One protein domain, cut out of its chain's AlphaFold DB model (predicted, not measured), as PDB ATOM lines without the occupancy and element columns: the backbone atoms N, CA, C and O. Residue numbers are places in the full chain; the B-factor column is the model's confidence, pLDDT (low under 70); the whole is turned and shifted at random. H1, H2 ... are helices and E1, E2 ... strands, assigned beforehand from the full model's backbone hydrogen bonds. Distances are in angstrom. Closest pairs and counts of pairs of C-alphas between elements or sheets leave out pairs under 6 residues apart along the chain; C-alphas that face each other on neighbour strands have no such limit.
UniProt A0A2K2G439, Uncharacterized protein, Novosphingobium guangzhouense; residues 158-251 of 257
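This is residues 158 to 251 of the 257 residues of an uncharacterized protein of Novosphingobium guangzhouense (UniProt A0A2K2G439). A strongly twisted antiparallel sheet, E1, E6 and E7, forms one wall, with helix H1 over one end of it and, at the other end, E5 turning away at 84 degrees before E6 to pair with E8. Two further small strand pairs lie on the same side of this wall as H1: E2 and E3, with the short helix H2, near the H1 end, and E4 and E9 near the end of E5 and E8. The printed part has 94 residues with two named helices and nine named strands, in the order H1 E1 H2 E2 E3 E4 E5 E6 E7 E8 E9, and its class is mixed, helices and strands. The largest sheet runs E1 E6 E7, and the other three sheets are antiparallel pairs. The whole is compact, with a radius of gyration of the C-alphas of 13.1 A, and only just elongated, with spans of 38 by 25 by 24 A.

H1 takes residues 158 to 167, begins at C-alpha 158 at (12.747, 47.183, -38.424) and measures 14.3 A from first to last C-alpha. E1, residues 171 to 177, measures 19.7 A. H2 is residues 193 to 196, directly followed by E2, residues 197 to 199. E3 is residues 204 to 206, E4 is 212 to 214 and E5 is 217 to 219. E6, residues 221 to 226, measures 16.9 A and begins at C-alpha 221 at (-4.403, 48.211, -45.394). E7, residues 229 to 235, measures 18.1 A. E8 is residues 241 to 243, and E9, residues 248 to 250, ends at C-alpha 250 at (-10.635, 39.813, -35.487).

In the largest sheet E6 is the inner strand and E1 and E7 are the edge strands. E1 and E6 are antiparallel at 152 degrees, with N 174 and O 223 at 2.9 A, within hydrogen-bond range. E6 and E7 are a hairpin at 162 degrees, with N 222 and O 234 at 2.8 A. Short pairings also tie residues 180 to 181 and 188 to 189 to E1, both antiparallel. H1 is on this sheet at a height over the sheet of 8.9 A; it only just lies over E7, with 3 of its 10 C-alphas falling on that strand, and runs slantwise to it at 42 degrees on the local plane. H1 and H2 touch, the closest C-alphas being those of Ala 166 and Val 194 at 5.5 A. H2 is not on the sheet. E2 and E3 are a hairpin at 144 degrees, with N 198 and O 205 at 2.8 A; H1 and E2 are near each other, with 6 pairs of C-alphas within 10 A. E5 runs on into E6 across one residue, and the closest C-alphas of E1 and E5 are those of Ala 177 and Val 219, 5.0 A apart. E5 and E8 are antiparallel at 165 degrees, with N 219 and O 241 at 2.8 A. E4 and E9 are antiparallel at 153 degrees, with N 213 and O 249 at 2.9 A. The closest C-alphas of E8 and E9 are those of Ile 243 and Phe 249, 7.5 A apart. Among the pairs that stay apart are H1 and E8, and E3 and E6. In H1 every O i to N i+4 pair is within hydrogen-bond range; H2 is too short for such a pair, and its one O i to N i+3 pair is within range.

The two C-alphas farthest apart are those of Pro 159 and Asn 245, at 39.1 A. The printed part has no cut. The link from E1 to H2, residues 178 to 192, is long; the other links are tight. The mean pLDDT of the printed part is 85.4, and one residue, Gly 192, is under 70.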
ATOM      1  N   ARG A 158      13.477  47.807 -39.543       75.69
ATOM      2  CA  ARG A 158      12.747  47.183 -38.424       75.69
ATOM      3  C   ARG A 158      13.331  47.522 -37.050       75.69
ATOM      4  O   ARG A 158      12.540  47.841 -36.170       75.69
ATOM      5  N   PRO A 159      14.661  47.472 -36.819       80.06
ATOM      6  CA  PRO A 159      15.219  47.828 -35.515       80.06
ATOM      7  C   PRO A 159      14.964  49.295 -35.167       80.06
ATOM      8  O   PRO A 159      14.660  49.600 -34.019       80.06
ATOM      9  N   THR A 160      15.032  50.184 -36.162       80.06
ATOM     10  CA  THR A 160      14.745  51.612 -36.000       80.06
ATOM     11  C   THR A 160      13.296  51.827 -35.592       80.06
ATOM     12  O   THR A 160      13.034  52.538 -34.633       80.06
ATOM     13  N   VAL A 161      12.348  51.167 -36.256       76.88
ATOM     14  CA  VAL A 161      10.925  51.330 -35.934       76.88
ATOM     15  C   VAL A 161      10.559  50.696 -34.601       76.88
ATOM     16  O   VAL A 161       9.781  51.282 -33.864       76.88
ATOM     17  N   MET A 162      11.173  49.574 -34.222       83.50
ATOM     18  CA  MET A 162      11.001  49.030 -32.870       83.50
ATOM     19  C   MET A 162      11.575  49.959 -31.796       83.50
ATOM     20  O   MET A 162      10.998  50.057 -30.719       83.50
ATOM     21  N   ALA A 163      12.680  50.656 -32.079       84.88
ATOM     22  CA  ALA A 163      13.210  51.674 -31.177       84.88
ATOM     23  C   ALA A 163      12.273  52.888 -31.077       84.88
ATOM     24  O   ALA A 163      12.042  53.370 -29.978       84.88
ATOM     25  N   LEU A 164      11.678  53.329 -32.192       83.94
ATOM     26  CA  LEU A 164      10.669  54.395 -32.189       83.94
ATOM     27  C   LEU A 164       9.406  53.982 -31.419       83.94
ATOM     28  O   LEU A 164       8.897  54.755 -30.624       83.94
ATOM     29  N   VAL A 165       8.931  52.745 -31.587       85.88
ATOM     30  CA  VAL A 165       7.812  52.180 -30.807       85.88
ATOM     31  C   VAL A 165       8.142  52.114 -29.312       85.88
ATOM     32  O   VAL A 165       7.243  52.246 -28.490       85.88
ATOM     33  N   ALA A 166       9.409  51.886 -28.953       86.25
ATOM     34  CA  ALA A 166       9.852  51.867 -27.559       86.25
ATOM     35  C   ALA A 166       9.850  53.256 -26.910       86.25
ATOM     36  O   ALA A 166       9.682  53.344 -25.696       86.25
ATOM     37  N   ASP A 167      10.091  54.296 -27.709       85.31
ATOM     38  CA  ASP A 167      10.186  55.691 -27.271       85.31
ATOM     39  C   ASP A 167       8.836  56.425 -27.335       85.31
ATOM     40  O   ASP A 167       8.652  57.425 -26.654       85.31
ATOM     41  N   ALA A 168       7.887  55.916 -28.129       85.62
ATOM     42  CA  ALA A 168       6.577  56.528 -28.312       85.62
ATOM     43  C   ALA A 168       5.700  56.427 -27.054       85.62
ATOM     44  O   ALA A 168       5.524  55.347 -26.478       85.62
ATOM     45  N   ASP A 169       5.058  57.536 -26.688       84.38
ATOM     46  CA  ASP A 169       4.086  57.590 -25.590       84.38
ATOM     47  C   ASP A 169       2.766  56.908 -25.983       84.38
ATOM     48  O   ASP A 169       2.058  56.331 -25.147       84.38
ATOM     49  N   LYS A 170       2.416  56.970 -27.271       84.38
ATOM     50  CA  LYS A 170       1.186  56.417 -27.827       84.38
ATOM     51  C   LYS A 170       1.447  55.707 -29.150       84.38
ATOM     52  O   LYS A 170       1.906  56.297 -30.124       84.38
ATOM     53  N   VAL A 171       1.040  54.442 -29.207       88.00
ATOM     54  CA  VAL A 171       1.119  53.611 -30.412       88.00
ATOM     55  C   VAL A 171      -0.290  53.271 -30.876       88.00
ATOM     56  O   VAL A 171      -1.079  52.686 -30.130       88.00
ATOM     57  N   GLU A 172      -0.610  53.627 -32.114       90.62
ATOM     58  CA  GLU A 172      -1.918  53.385 -32.718       90.62
ATOM     59  C   GLU A 172      -1.788  52.591 -34.012       90.62
ATOM     60  O   GLU A 172      -0.930  52.860 -34.853       90.62
ATOM     61  N   ILE A 173      -2.692  51.635 -34.199       90.62
ATOM     62  CA  ILE A 173      -2.863  50.913 -35.453       90.62
ATOM     63  C   ILE A 173      -4.244  51.235 -35.993       90.62
ATOM     64  O   ILE A 173      -5.262  51.047 -35.327       90.62
ATOM     65  N   VAL A 174      -4.252  51.734 -37.220       92.00
ATOM     66  CA  VAL A 174      -5.426  52.311 -37.860       92.00
ATOM     67  C   VAL A 174      -5.779  51.476 -39.090       92.00
ATOM     68  O   VAL A 174      -4.909  51.269 -39.947       92.00
ATOM     69  N   PRO A 175      -7.023  50.978 -39.204       92.56
ATOM     70  CA  PRO A 175      -7.499  50.365 -40.433       92.56
ATOM     71  C   PRO A 175      -7.682  51.450 -41.498       92.56
ATOM     72  O   PRO A 175      -8.220  52.523 -41.228       92.56
ATOM     73  N   VAL A 176      -7.222  51.175 -42.713       92.75
ATOM     74  CA  VAL A 176      -7.277  52.122 -43.833       92.75
ATOM     75  C   VAL A 176      -8.152  51.548 -44.935       92.75
ATOM     76  O   VAL A 176      -8.011  50.373 -45.280       92.75
ATOM     77  N   ALA A 177      -8.984  52.400 -45.529       92.38
ATOM     78  CA  ALA A 177      -9.627  52.178 -46.814       92.38
ATOM     79  C   ALA A 177      -9.082  53.191 -47.830       92.38
ATOM     80  O   ALA A 177      -9.127  54.398 -47.601       92.38
ATOM     81  N   ASP A 178      -8.557  52.691 -48.949       85.56
ATOM     82  CA  ASP A 178      -8.003  53.465 -50.063       85.56
ATOM     83  C   ASP A 178      -6.818  54.373 -49.663       85.56
ATOM     84  O   ASP A 178      -5.642  53.992 -49.771       85.56
ATOM     85  N   ASP A 179      -7.116  55.588 -49.208       87.88
ATOM     86  CA  ASP A 179      -6.175  56.636 -48.810       87.88
ATOM     87  C   ASP A 179      -6.481  57.268 -47.447       87.88
ATOM     88  O   ASP A 179      -5.834  58.242 -47.063       87.88
ATOM     89  N   ARG A 180      -7.436  56.712 -46.701       89.31
ATOM     90  CA  ARG A 180      -7.977  57.331 -45.491       89.31
ATOM     91  C   ARG A 180      -8.327  56.308 -44.419       89.31
ATOM     92  O   ARG A 180      -8.570  55.134 -44.688       89.31
ATOM     93  N   GLU A 181      -8.308  56.770 -43.181       89.50
ATOM     94  CA  GLU A 181      -8.720  55.998 -42.012       89.50
ATOM     95  C   GLU A 181     -10.183  55.539 -42.113       89.50
ATOM     96  O   GLU A 181     -11.081  56.324 -42.420       89.50
ATOM     97  N   GLU A 182     -10.424  54.261 -41.820       89.50
ATOM     98  CA  GLU A 182     -11.762  53.674 -41.739       89.50
ATOM     99  C   GLU A 182     -12.309  53.837 -40.312       89.50
ATOM    100  O   GLU A 182     -12.153  52.966 -39.449       89.50
ATOM    101  N   ILE A 183     -12.962  54.975 -40.058       80.12
ATOM    102  CA  ILE A 183     -13.493  55.332 -38.729       80.12
ATOM    103  C   ILE A 183     -14.491  54.286 -38.215       80.12
ATOM    104  O   ILE A 183     -14.548  54.031 -37.011       80.12
ATOM    105  N   GLY A 184     -15.257  53.650 -39.111       76.06
ATOM    106  CA  GLY A 184     -16.305  52.693 -38.744       76.06
ATOM    107  C   GLY A 184     -15.809  51.462 -37.987       76.06
ATOM    108  O   GLY A 184     -16.585  50.834 -37.271       76.06
ATOM    109  N   LEU A 185     -14.520  51.135 -38.100       81.94
ATOM    110  CA  LEU A 185     -13.930  49.945 -37.484       81.94
ATOM    111  C   LEU A 185     -13.154  50.246 -36.194       81.94
ATOM    112  O   LEU A 185     -12.863  49.326 -35.432       81.94
ATOM    113  N   GLY A 186     -12.883  51.524 -35.917       79.75
ATOM    114  CA  GLY A 186     -12.165  51.976 -34.731       79.75
ATOM    115  C   GLY A 186     -10.651  51.735 -34.782       79.75
ATOM    116  O   GLY A 186     -10.147  50.846 -35.465       79.75
ATOM    117  N   VAL A 187      -9.920  52.547 -34.020       85.94
ATOM    118  CA  VAL A 187      -8.456  52.489 -33.892       85.94
ATOM    119  C   VAL A 187      -8.063  51.512 -32.791       85.94
ATOM    120  O   VAL A 187      -8.672  51.498 -31.719       85.94
ATOM    121  N   LEU A 188      -7.002  50.738 -33.014       88.38
ATOM    122  CA  LEU A 188      -6.356  49.986 -31.947       88.38
ATOM    123  C   LEU A 188      -5.267  50.835 -31.298       88.38
ATOM    124  O   LEU A 188      -4.225  51.082 -31.900       88.38
ATOM    125  N   VAL A 189      -5.474  51.217 -30.041       87.62
ATOM    126  CA  VAL A 189      -4.398  51.748 -29.200       87.62
ATOM    127  C   VAL A 189      -3.663  50.567 -28.577       87.62
ATOM    128  O   VAL A 189      -4.251  49.770 -27.841       87.62
ATOM    129  N   VAL A 190      -2.381  50.427 -28.896       84.81
ATOM    130  CA  VAL A 190      -1.567  49.293 -28.458       84.81
ATOM    131  C   VAL A 190      -1.072  49.548 -27.036       84.81
ATOM    132  O   VAL A 190      -0.356  50.509 -26.774       84.81
ATOM    133  N   SER A 191      -1.446  48.666 -26.108       72.69
ATOM    134  CA  SER A 191      -0.920  48.663 -24.740       72.69
ATOM    135  C   SER A 191       0.222  47.648 -24.629       72.69
ATOM    136  O   SER A 191       0.120  46.544 -25.155       72.69
ATOM    137  N   GLY A 192       1.327  48.028 -23.976       68.81
ATOM    138  CA  GLY A 192       2.514  47.171 -23.812       68.81
ATOM    139  C   GLY A 192       3.726  47.526 -24.686       68.81
ATOM    140  O   GLY A 192       4.737  46.834 -24.612       68.81
ATOM    141  N   GLY A 193       3.662  48.602 -25.481       76.81
ATOM    142  CA  GLY A 193       4.806  49.097 -26.256       76.81
ATOM    143  C   GLY A 193       5.368  48.042 -27.216       76.81
ATOM    144  O   GLY A 193       4.626  47.413 -27.967       76.81
ATOM    145  N   VAL A 194       6.685  47.831 -27.174       81.69
ATOM    146  CA  VAL A 194       7.418  46.906 -28.059       81.69
ATOM    147  C   VAL A 194       6.954  45.451 -27.923       81.69
ATOM    148  O   VAL A 194       6.940  44.730 -28.919       81.69
ATOM    149  N   ASP A 195       6.536  45.018 -26.729       82.94
ATOM    150  CA  ASP A 195       6.162  43.620 -26.459       82.94
ATOM    151  C   ASP A 195       4.879  43.196 -27.187       82.94
ATOM    152  O   ASP A 195       4.634  42.008 -27.405       82.94
ATOM    153  N   ALA A 196       4.070  44.165 -27.621       82.94
ATOM    154  CA  ALA A 196       2.901  43.913 -28.451       82.94
ATOM    155  C   ALA A 196       3.260  43.586 -29.911       82.94
ATOM    156  O   ALA A 196       2.364  43.274 -30.696       82.94
ATOM    157  N   PHE A 197       4.539  43.631 -30.292       84.62
ATOM    158  CA  PHE A 197       5.005  43.389 -31.653       84.62
ATOM    159  C   PHE A 197       5.973  42.209 -31.720       84.62
ATOM    160  O   PHE A 197       6.869  42.040 -30.896       84.62
ATOM    161  N   VAL A 198       5.838  41.400 -32.770       84.25
ATOM    162  CA  VAL A 198       6.717  40.258 -33.040       84.25
ATOM    163  C   VAL A 198       7.483  40.486 -34.333       84.25
ATOM    164  O   VAL A 198       6.921  40.765 -35.395       84.25
ATOM    165  N   LEU A 199       8.799  40.306 -34.257       79.38
ATOM    166  CA  LEU A 199       9.684  40.371 -35.412       79.38
ATOM    167  C   LEU A 199       9.646  39.052 -36.188       79.38
ATOM    168  O   LEU A 199      10.238  38.048 -35.792       79.38
ATOM    169  N   GLY A 200       8.968  39.065 -37.333       75.25
ATOM    170  CA  GLY A 200       8.905  37.938 -38.255       75.25
ATOM    171  C   GLY A 200       9.919  38.038 -39.398       75.25
ATOM    172  O   GLY A 200      10.508  39.083 -39.687       75.25
ATOM    173  N   ARG A 201      10.079  36.949 -40.163       72.00
ATOM    174  CA  ARG A 201      10.791  37.008 -41.459       72.00
ATOM    175  C   ARG A 201      10.121  37.985 -42.427       72.00
ATOM    176  O   ARG A 201      10.810  38.659 -43.196       72.00
ATOM    177  N   SER A 202       8.798  38.065 -42.363       70.06
ATOM    178  CA  SER A 202       7.949  38.838 -43.265       70.06
ATOM    179  C   SER A 202       7.959  40.335 -42.960       70.06
ATOM    180  O   SER A 202       7.894  41.118 -43.901       70.06
ATOM    181  N   GLY A 203       8.135  40.729 -41.695       77.19
ATOM    182  CA  GLY A 203       7.922  42.106 -41.257       77.19
ATOM    183  C   GLY A 203       7.757  42.219 -39.743       77.19
ATOM    184  O   GLY A 203       8.233  41.345 -39.009       77.19
ATOM    185  N   ILE A 204       7.084  43.277 -39.305       82.50
ATOM    186  CA  ILE A 204       6.652  43.482 -37.919       82.50
ATOM    187  C   ILE A 204       5.185  43.059 -37.823       82.50
ATOM    188  O   ILE A 204       4.326  43.643 -38.480       82.50
ATOM    189  N   GLY A 205       4.911  42.002 -37.060       83.94
ATOM    190  CA  GLY A 205       3.558  41.509 -36.811       83.94
ATOM    191  C   GLY A 205       3.030  41.990 -35.468       83.94
ATOM    192  O   GLY A 205       3.808  42.251 -34.550       83.94
ATOM    193  N   LEU A 206       1.711  42.073 -35.345       86.12
ATOM    194  CA  LEU A 206       1.054  42.370 -34.080       86.12
ATOM    195  C   LEU A 206       0.863  41.082 -33.259       86.12
ATOM    196  O   LEU A 206       0.428  40.063 -33.788       86.12
ATOM    197  N   SER A 207       1.189  41.127 -31.970       84.25
ATOM    198  CA  SER A 207       1.134  39.992 -31.033       84.25
ATOM    199  C   SER A 207      -0.013  40.080 -30.026       84.25
ATOM    200  O   SER A 207      -0.011  39.367 -29.024       84.25
ATOM    201  N   VAL A 208      -0.978  40.970 -30.252       82.56
ATOM    202  CA  VAL A 208      -2.143  41.102 -29.371       82.56
ATOM    203  C   VAL A 208      -3.108  39.933 -29.574       82.56
ATOM    204  O   VAL A 208      -3.329  39.493 -30.702       82.56
ATOM    205  N   ASP A 209      -3.723  39.459 -28.487       78.62
ATOM    206  CA  ASP A 209      -4.618  38.293 -28.518       78.62
ATOM    207  C   ASP A 209      -5.825  38.499 -29.448       78.62
ATOM    208  O   ASP A 209      -6.243  37.587 -30.170       78.62
ATOM    209  N   ARG A 210      -6.409  39.703 -29.429       84.69
ATOM    210  CA  ARG A 210      -7.554  40.055 -30.271       84.69
ATOM    211  C   ARG A 210      -7.684  41.551 -30.507       84.69
ATOM    212  O   ARG A 210      -7.507  42.356 -29.596       84.69
ATOM    213  N   TRP A 211      -8.100  41.889 -31.718       87.75
ATOM    214  CA  TRP A 211      -8.615  43.195 -32.096       87.75
ATOM    215  C   TRP A 211      -9.918  42.972 -32.860       87.75
ATOM    216  O   TRP A 211      -9.926  42.782 -34.074       87.75
ATOM    217  N   GLU A 212     -11.016  42.897 -32.112       88.69
ATOM    218  CA  GLU A 212     -12.352  42.698 -32.666       88.69
ATOM    219  C   GLU A 212     -12.924  44.036 -33.141       88.69
ATOM    220  O   GLU A 212     -13.010  44.990 -32.366       88.69
ATOM    221  N   VAL A 213     -13.336  44.083 -34.405       85.88
ATOM    222  CA  VAL A 213     -14.062  45.209 -34.998       85.88
ATOM    223  C   VAL A 213     -15.415  44.731 -35.507       85.88
ATOM    224  O   VAL A 213     -15.552  43.580 -35.934       85.88
ATOM    225  N   THR A 214     -16.411  45.611 -35.494       84.25
ATOM    226  CA  THR A 214     -17.758  45.315 -35.994       84.25
ATOM    227  C   THR A 214     -18.109  46.282 -37.115       84.25
ATOM    228  O   THR A 214     -17.992  47.488 -36.937       84.25
ATOM    229  N   GLY A 215     -18.526  45.751 -38.266       83.06
ATOM    230  CA  GLY A 215     -18.850  46.557 -39.445       83.06
ATOM    231  C   GLY A 215     -20.198  47.288 -39.380       83.06
ATOM    232  O   GLY A 215     -21.000  47.053 -38.467       83.06
ATOM    233  N   PRO A 216     -20.496  48.113 -40.400       86.12
ATOM    234  CA  PRO A 216     -19.860  48.091 -41.723       86.12
ATOM    235  C   PRO A 216     -18.497  48.782 -41.812       86.12
ATOM    236  O   PRO A 216     -18.267  49.788 -41.155       86.12
ATOM    237  N   GLY A 217     -17.623  48.275 -42.684       88.19
ATOM    238  CA  GLY A 217     -16.368  48.953 -43.030       88.19
ATOM    239  C   GLY A 217     -15.571  48.233 -44.114       88.19
ATOM    240  O   GLY A 217     -15.816  47.055 -44.411       88.19
ATOM    241  N   LYS A 218     -14.615  48.938 -44.720       92.19
ATOM    242  CA  LYS A 218     -13.676  48.375 -45.696       92.19
ATOM    243  C   LYS A 218     -12.251  48.516 -45.184       92.19
ATOM    244  O   LYS A 218     -11.893  49.504 -44.566       92.19
ATOM    245  N   VAL A 219     -11.420  47.520 -45.470       93.12
ATOM    246  CA  VAL A 219     -10.006  47.551 -45.096       93.12
ATOM    247  C   VAL A 219      -9.155  47.137 -46.281       93.12
ATOM    248  O   VAL A 219      -9.201  45.987 -46.720       93.12
ATOM    249  N   THR A 220      -8.360  48.066 -46.793       93.31
ATOM    250  CA  THR A 220      -7.351  47.838 -47.834       93.31
ATOM    251  C   THR A 220      -5.942  47.752 -47.257       93.31
ATOM    252  O   THR A 220      -5.061  47.199 -47.914       93.31
ATOM    253  N   GLY A 221      -5.716  48.232 -46.031       92.62
ATOM    254  CA  GLY A 221      -4.403  48.211 -45.394       92.62
ATOM    255  C   GLY A 221      -4.397  48.677 -43.942       92.62
ATOM    256  O   GLY A 221      -5.442  48.882 -43.322       92.62
ATOM    257  N   TRP A 222      -3.186  48.842 -43.421       92.06
ATOM    258  CA  TRP A 222      -2.891  49.196 -42.038       92.06
ATOM    259  C   TRP A 222      -1.939  50.385 -41.997       92.06
ATOM    260  O   TRP A 222      -0.946  50.413 -42.729       92.06
ATOM    261  N   ALA A 223      -2.206  51.331 -41.106       92.00
ATOM    262  CA  ALA A 223      -1.298  52.424 -40.796       92.00
ATOM    263  C   ALA A 223      -0.869  52.356 -39.328       92.00
ATOM    264  O   ALA A 223      -1.703  52.199 -38.438       92.00
ATOM    265  N   LEU A 224       0.437  52.457 -39.093       90.94
ATOM    266  CA  LEU A 224       1.038  52.573 -37.771       90.94
ATOM    267  C   LEU A 224       1.307  54.046 -37.498       90.94
ATOM    268  O   LEU A 224       2.095  54.670 -38.216       90.94
ATOM    269  N   TYR A 225       0.695  54.567 -36.443       89.69
ATOM    270  CA  TYR A 225       0.957  55.905 -35.941       89.69
ATOM    271  C   TYR A 225       1.697  55.833 -34.606       89.69
ATOM    272  O   TYR A 225       1.331  55.055 -33.724       89.69
ATOM    273  N   LEU A 226       2.728  56.662 -34.472       88.12
ATOM    274  CA  LEU A 226       3.492  56.868 -33.243       88.12
ATOM    275  C   LEU A 226       3.311  58.329 -32.846       88.12
ATOM    276  O   LEU A 226       3.601  59.214 -33.645       88.12
ATOM    277  N   ASP A 227       2.729  58.576 -31.675       86.50
ATOM    278  CA  ASP A 227       2.440  59.924 -31.158       86.50
ATOM    279  C   ASP A 227       1.657  60.823 -32.134       86.50
ATOM    280  O   ASP A 227       1.756  62.048 -32.125       86.50
ATOM    281  N   GLY A 228       0.828  60.200 -32.978       84.31
ATOM    282  CA  GLY A 228       0.024  60.879 -33.997       84.31
ATOM    283  C   GLY A 228       0.715  61.060 -35.352       84.31
ATOM    284  O   GLY A 228       0.057  61.489 -36.299       84.31
ATOM    285  N   GLU A 229       1.984  60.672 -35.495       86.81
ATOM    286  CA  GLU A 229       2.722  60.704 -36.761       86.81
ATOM    287  C   GLU A 229       2.716  59.345 -37.468       86.81
ATOM    288  O   GLU A 229       2.861  58.296 -36.840       86.81
ATOM    289  N   LEU A 230       2.559  59.348 -38.797       88.56
ATOM    290  CA  LEU A 230       2.561  58.119 -39.590       88.56
ATOM    291  C   LEU A 230       3.979  57.539 -39.681       88.56
ATOM    292  O   LEU A 230       4.815  58.037 -40.435       88.56
ATOM    293  N   ALA A 231       4.216  56.436 -38.977       87.44
ATOM    294  CA  ALA A 231       5.492  55.730 -38.992       87.44
ATOM    295  C   ALA A 231       5.564  54.666 -40.094       87.44
ATOM    296  O   ALA A 231       6.625  54.439 -40.677       87.44
ATOM    297  N   ALA A 232       4.443  54.002 -40.388       88.44
ATOM    298  CA  ALA A 232       4.399  52.956 -41.401       88.44
ATOM    299  C   ALA A 232       3.022  52.780 -42.027       88.44
ATOM    300  O   ALA A 232       1.993  52.964 -41.384       88.44
ATOM    301  N   TYR A 233       3.021  52.317 -43.269       89.31
ATOM    302  CA  TYR A 233       1.843  51.887 -43.995       89.31
ATOM    303  C   TYR A 233       2.096  50.548 -44.684       89.31
ATOM    304  O   TYR A 233       3.174  50.301 -45.237       89.31
ATOM    305  N   ARG A 234       1.068  49.700 -44.701       87.94
ATOM    306  CA  ARG A 234       1.074  48.453 -45.455       87.94
ATOM    307  C   ARG A 234      -0.280  48.172 -46.094       87.94
ATOM    308  O   ARG A 234      -1.295  48.146 -45.408       87.94
ATOM    309  N   ASP A 235      -0.264  47.823 -47.377       89.31
ATOM    310  CA  ASP A 235      -1.408  47.187 -48.029       89.31
ATOM    311  C   ASP A 235      -1.661  45.778 -47.479       89.31
ATOM    312  O   ASP A 235      -0.746  44.974 -47.260       89.31
ATOM    313  N   ARG A 236      -2.933  45.436 -47.319       89.62
ATOM    314  CA  ARG A 236      -3.358  44.117 -46.873       89.62
ATOM    315  C   ARG A 236      -3.003  43.058 -47.920       89.62
ATOM    316  O   ARG A 236      -3.389  43.146 -49.084       89.62
ATOM    317  N   SER A 237      -2.326  41.993 -47.491       82.00
ATOM    318  CA  SER A 237      -1.827  40.936 -48.393       82.00
ATOM    319  C   SER A 237      -2.939  40.179 -49.136       82.00
ATOM    320  O   SER A 237      -2.710  39.654 -50.223       82.00
ATOM    321  N   GLY A 238      -4.138  40.107 -48.552       82.69
ATOM    322  CA  GLY A 238      -5.316  39.462 -49.138       82.69
ATOM    323  C   GLY A 238      -6.218  40.394 -49.952       82.69
ATOM    324  O   GLY A 238      -7.354  40.014 -50.231       82.69
ATOM    325  N   GLY A 239      -5.766  41.611 -50.275       87.50
ATOM    326  CA  GLY A 239      -6.595  42.644 -50.899       87.50
ATOM    327  C   GLY A 239      -7.648  43.213 -49.944       87.50
ATOM    328  O   GLY A 239      -7.552  43.042 -48.727       87.50
ATOM    329  N   GLN A 240      -8.662  43.879 -50.499       91.88
ATOM    330  CA  GLN A 240      -9.716  44.531 -49.721       91.88
ATOM    331  C   GLN A 240     -10.548  43.516 -48.923       91.88
ATOM    332  O   GLN A 240     -11.162  42.607 -49.483       91.88
ATOM    333  N   LEU A 241     -10.631  43.720 -47.613       91.88
ATOM    334  CA  LEU A 241     -11.615  43.084 -46.746       91.88
ATOM    335  C   LEU A 241     -12.853  43.982 -46.661       91.88
ATOM    336  O   LEU A 241     -12.738  45.173 -46.391       91.88
ATOM    337  N   THR A 242     -14.036  43.411 -46.881       92.31
ATOM    338  CA  THR A 242     -15.311  44.111 -46.671       92.31
ATOM    339  C   THR A 242     -16.034  43.451 -45.510       92.31
ATOM    340  O   THR A 242     -16.309  42.252 -45.561       92.31
ATOM    341  N   ILE A 243     -16.329  44.227 -44.474       89.81
ATOM    342  CA  ILE A 243     -17.038  43.770 -43.283       89.81
ATOM    343  C   ILE A 243     -18.480  44.254 -43.404       89.81
ATOM    344  O   ILE A 243     -18.731  45.456 -43.469       89.81
ATOM    345  N   GLY A 244     -19.427  43.317 -43.482       86.06
ATOM    346  CA  GLY A 244     -20.850  43.644 -43.581       86.06
ATOM    347  C   GLY A 244     -21.426  44.203 -42.277       86.06
ATOM    348  O   GLY A 244     -20.817  44.091 -41.212       86.06
ATOM    349  N   ASN A 245     -22.636  44.765 -42.346       83.00
ATOM    350  CA  ASN A 245     -23.354  45.258 -41.166       83.00
ATOM    351  C   ASN A 245     -23.437  44.174 -40.080       83.00
ATOM    352  O   ASN A 245     -23.824  43.038 -40.365       83.00
ATOM    353  N   HIS A 246     -23.085  44.540 -38.844       82.38
ATOM    354  CA  HIS A 246     -23.102  43.661 -37.664       82.38
ATOM    355  C   HIS A 246     -22.179  42.432 -37.740       82.38
ATOM    356  O   HIS A 246     -22.220  41.579 -36.851       82.38
ATOM    357  N   GLN A 247     -21.329  42.323 -38.762       86.50
ATOM    358  CA  GLN A 247     -20.316  41.277 -38.813       86.50
ATOM    359  C   GLN A 247     -19.133  41.676 -37.941       86.50
ATOM    360  O   GLN A 247     -18.668  42.811 -38.003       86.50
ATOM    361  N   THR A 248     -18.650  40.730 -37.138       87.38
ATOM    362  CA  THR A 248     -17.476  40.928 -36.284       87.38
ATOM    363  C   THR A 248     -16.292  40.167 -36.858       87.38
ATOM    364  O   THR A 248     -16.422  38.993 -37.204       87.38
ATOM    365  N   PHE A 249     -15.145  40.833 -36.950       88.38
ATOM    366  CA  PHE A 249     -13.886  40.250 -37.406       88.38
ATOM    367  C   PHE A 249     -12.777  40.550 -36.407       88.38
ATOM    368  O   PHE A 249     -12.718  41.641 -35.850       88.38
ATOM    369  N   ASN A 250     -11.879  39.585 -36.210       89.81
ATOM    370  CA  ASN A 250     -10.635  39.813 -35.487       89.81
ATOM    371  C   ASN A 250      -9.540  40.200 -36.488       89.81
ATOM    372  O   ASN A 250      -9.161  39.382 -37.326       89.81
ATOM    373  N   LEU A 251      -9.046  41.433 -36.403       88.06
ATOM    374  CA  LEU A 251      -8.032  41.966 -37.314       88.06
ATOM    375  C   LEU A 251      -6.597  41.694 -36.847       88.06
ATOM    376  O   LEU A 251      -5.680  41.796 -37.653       88.06
TER     377      LEU A 251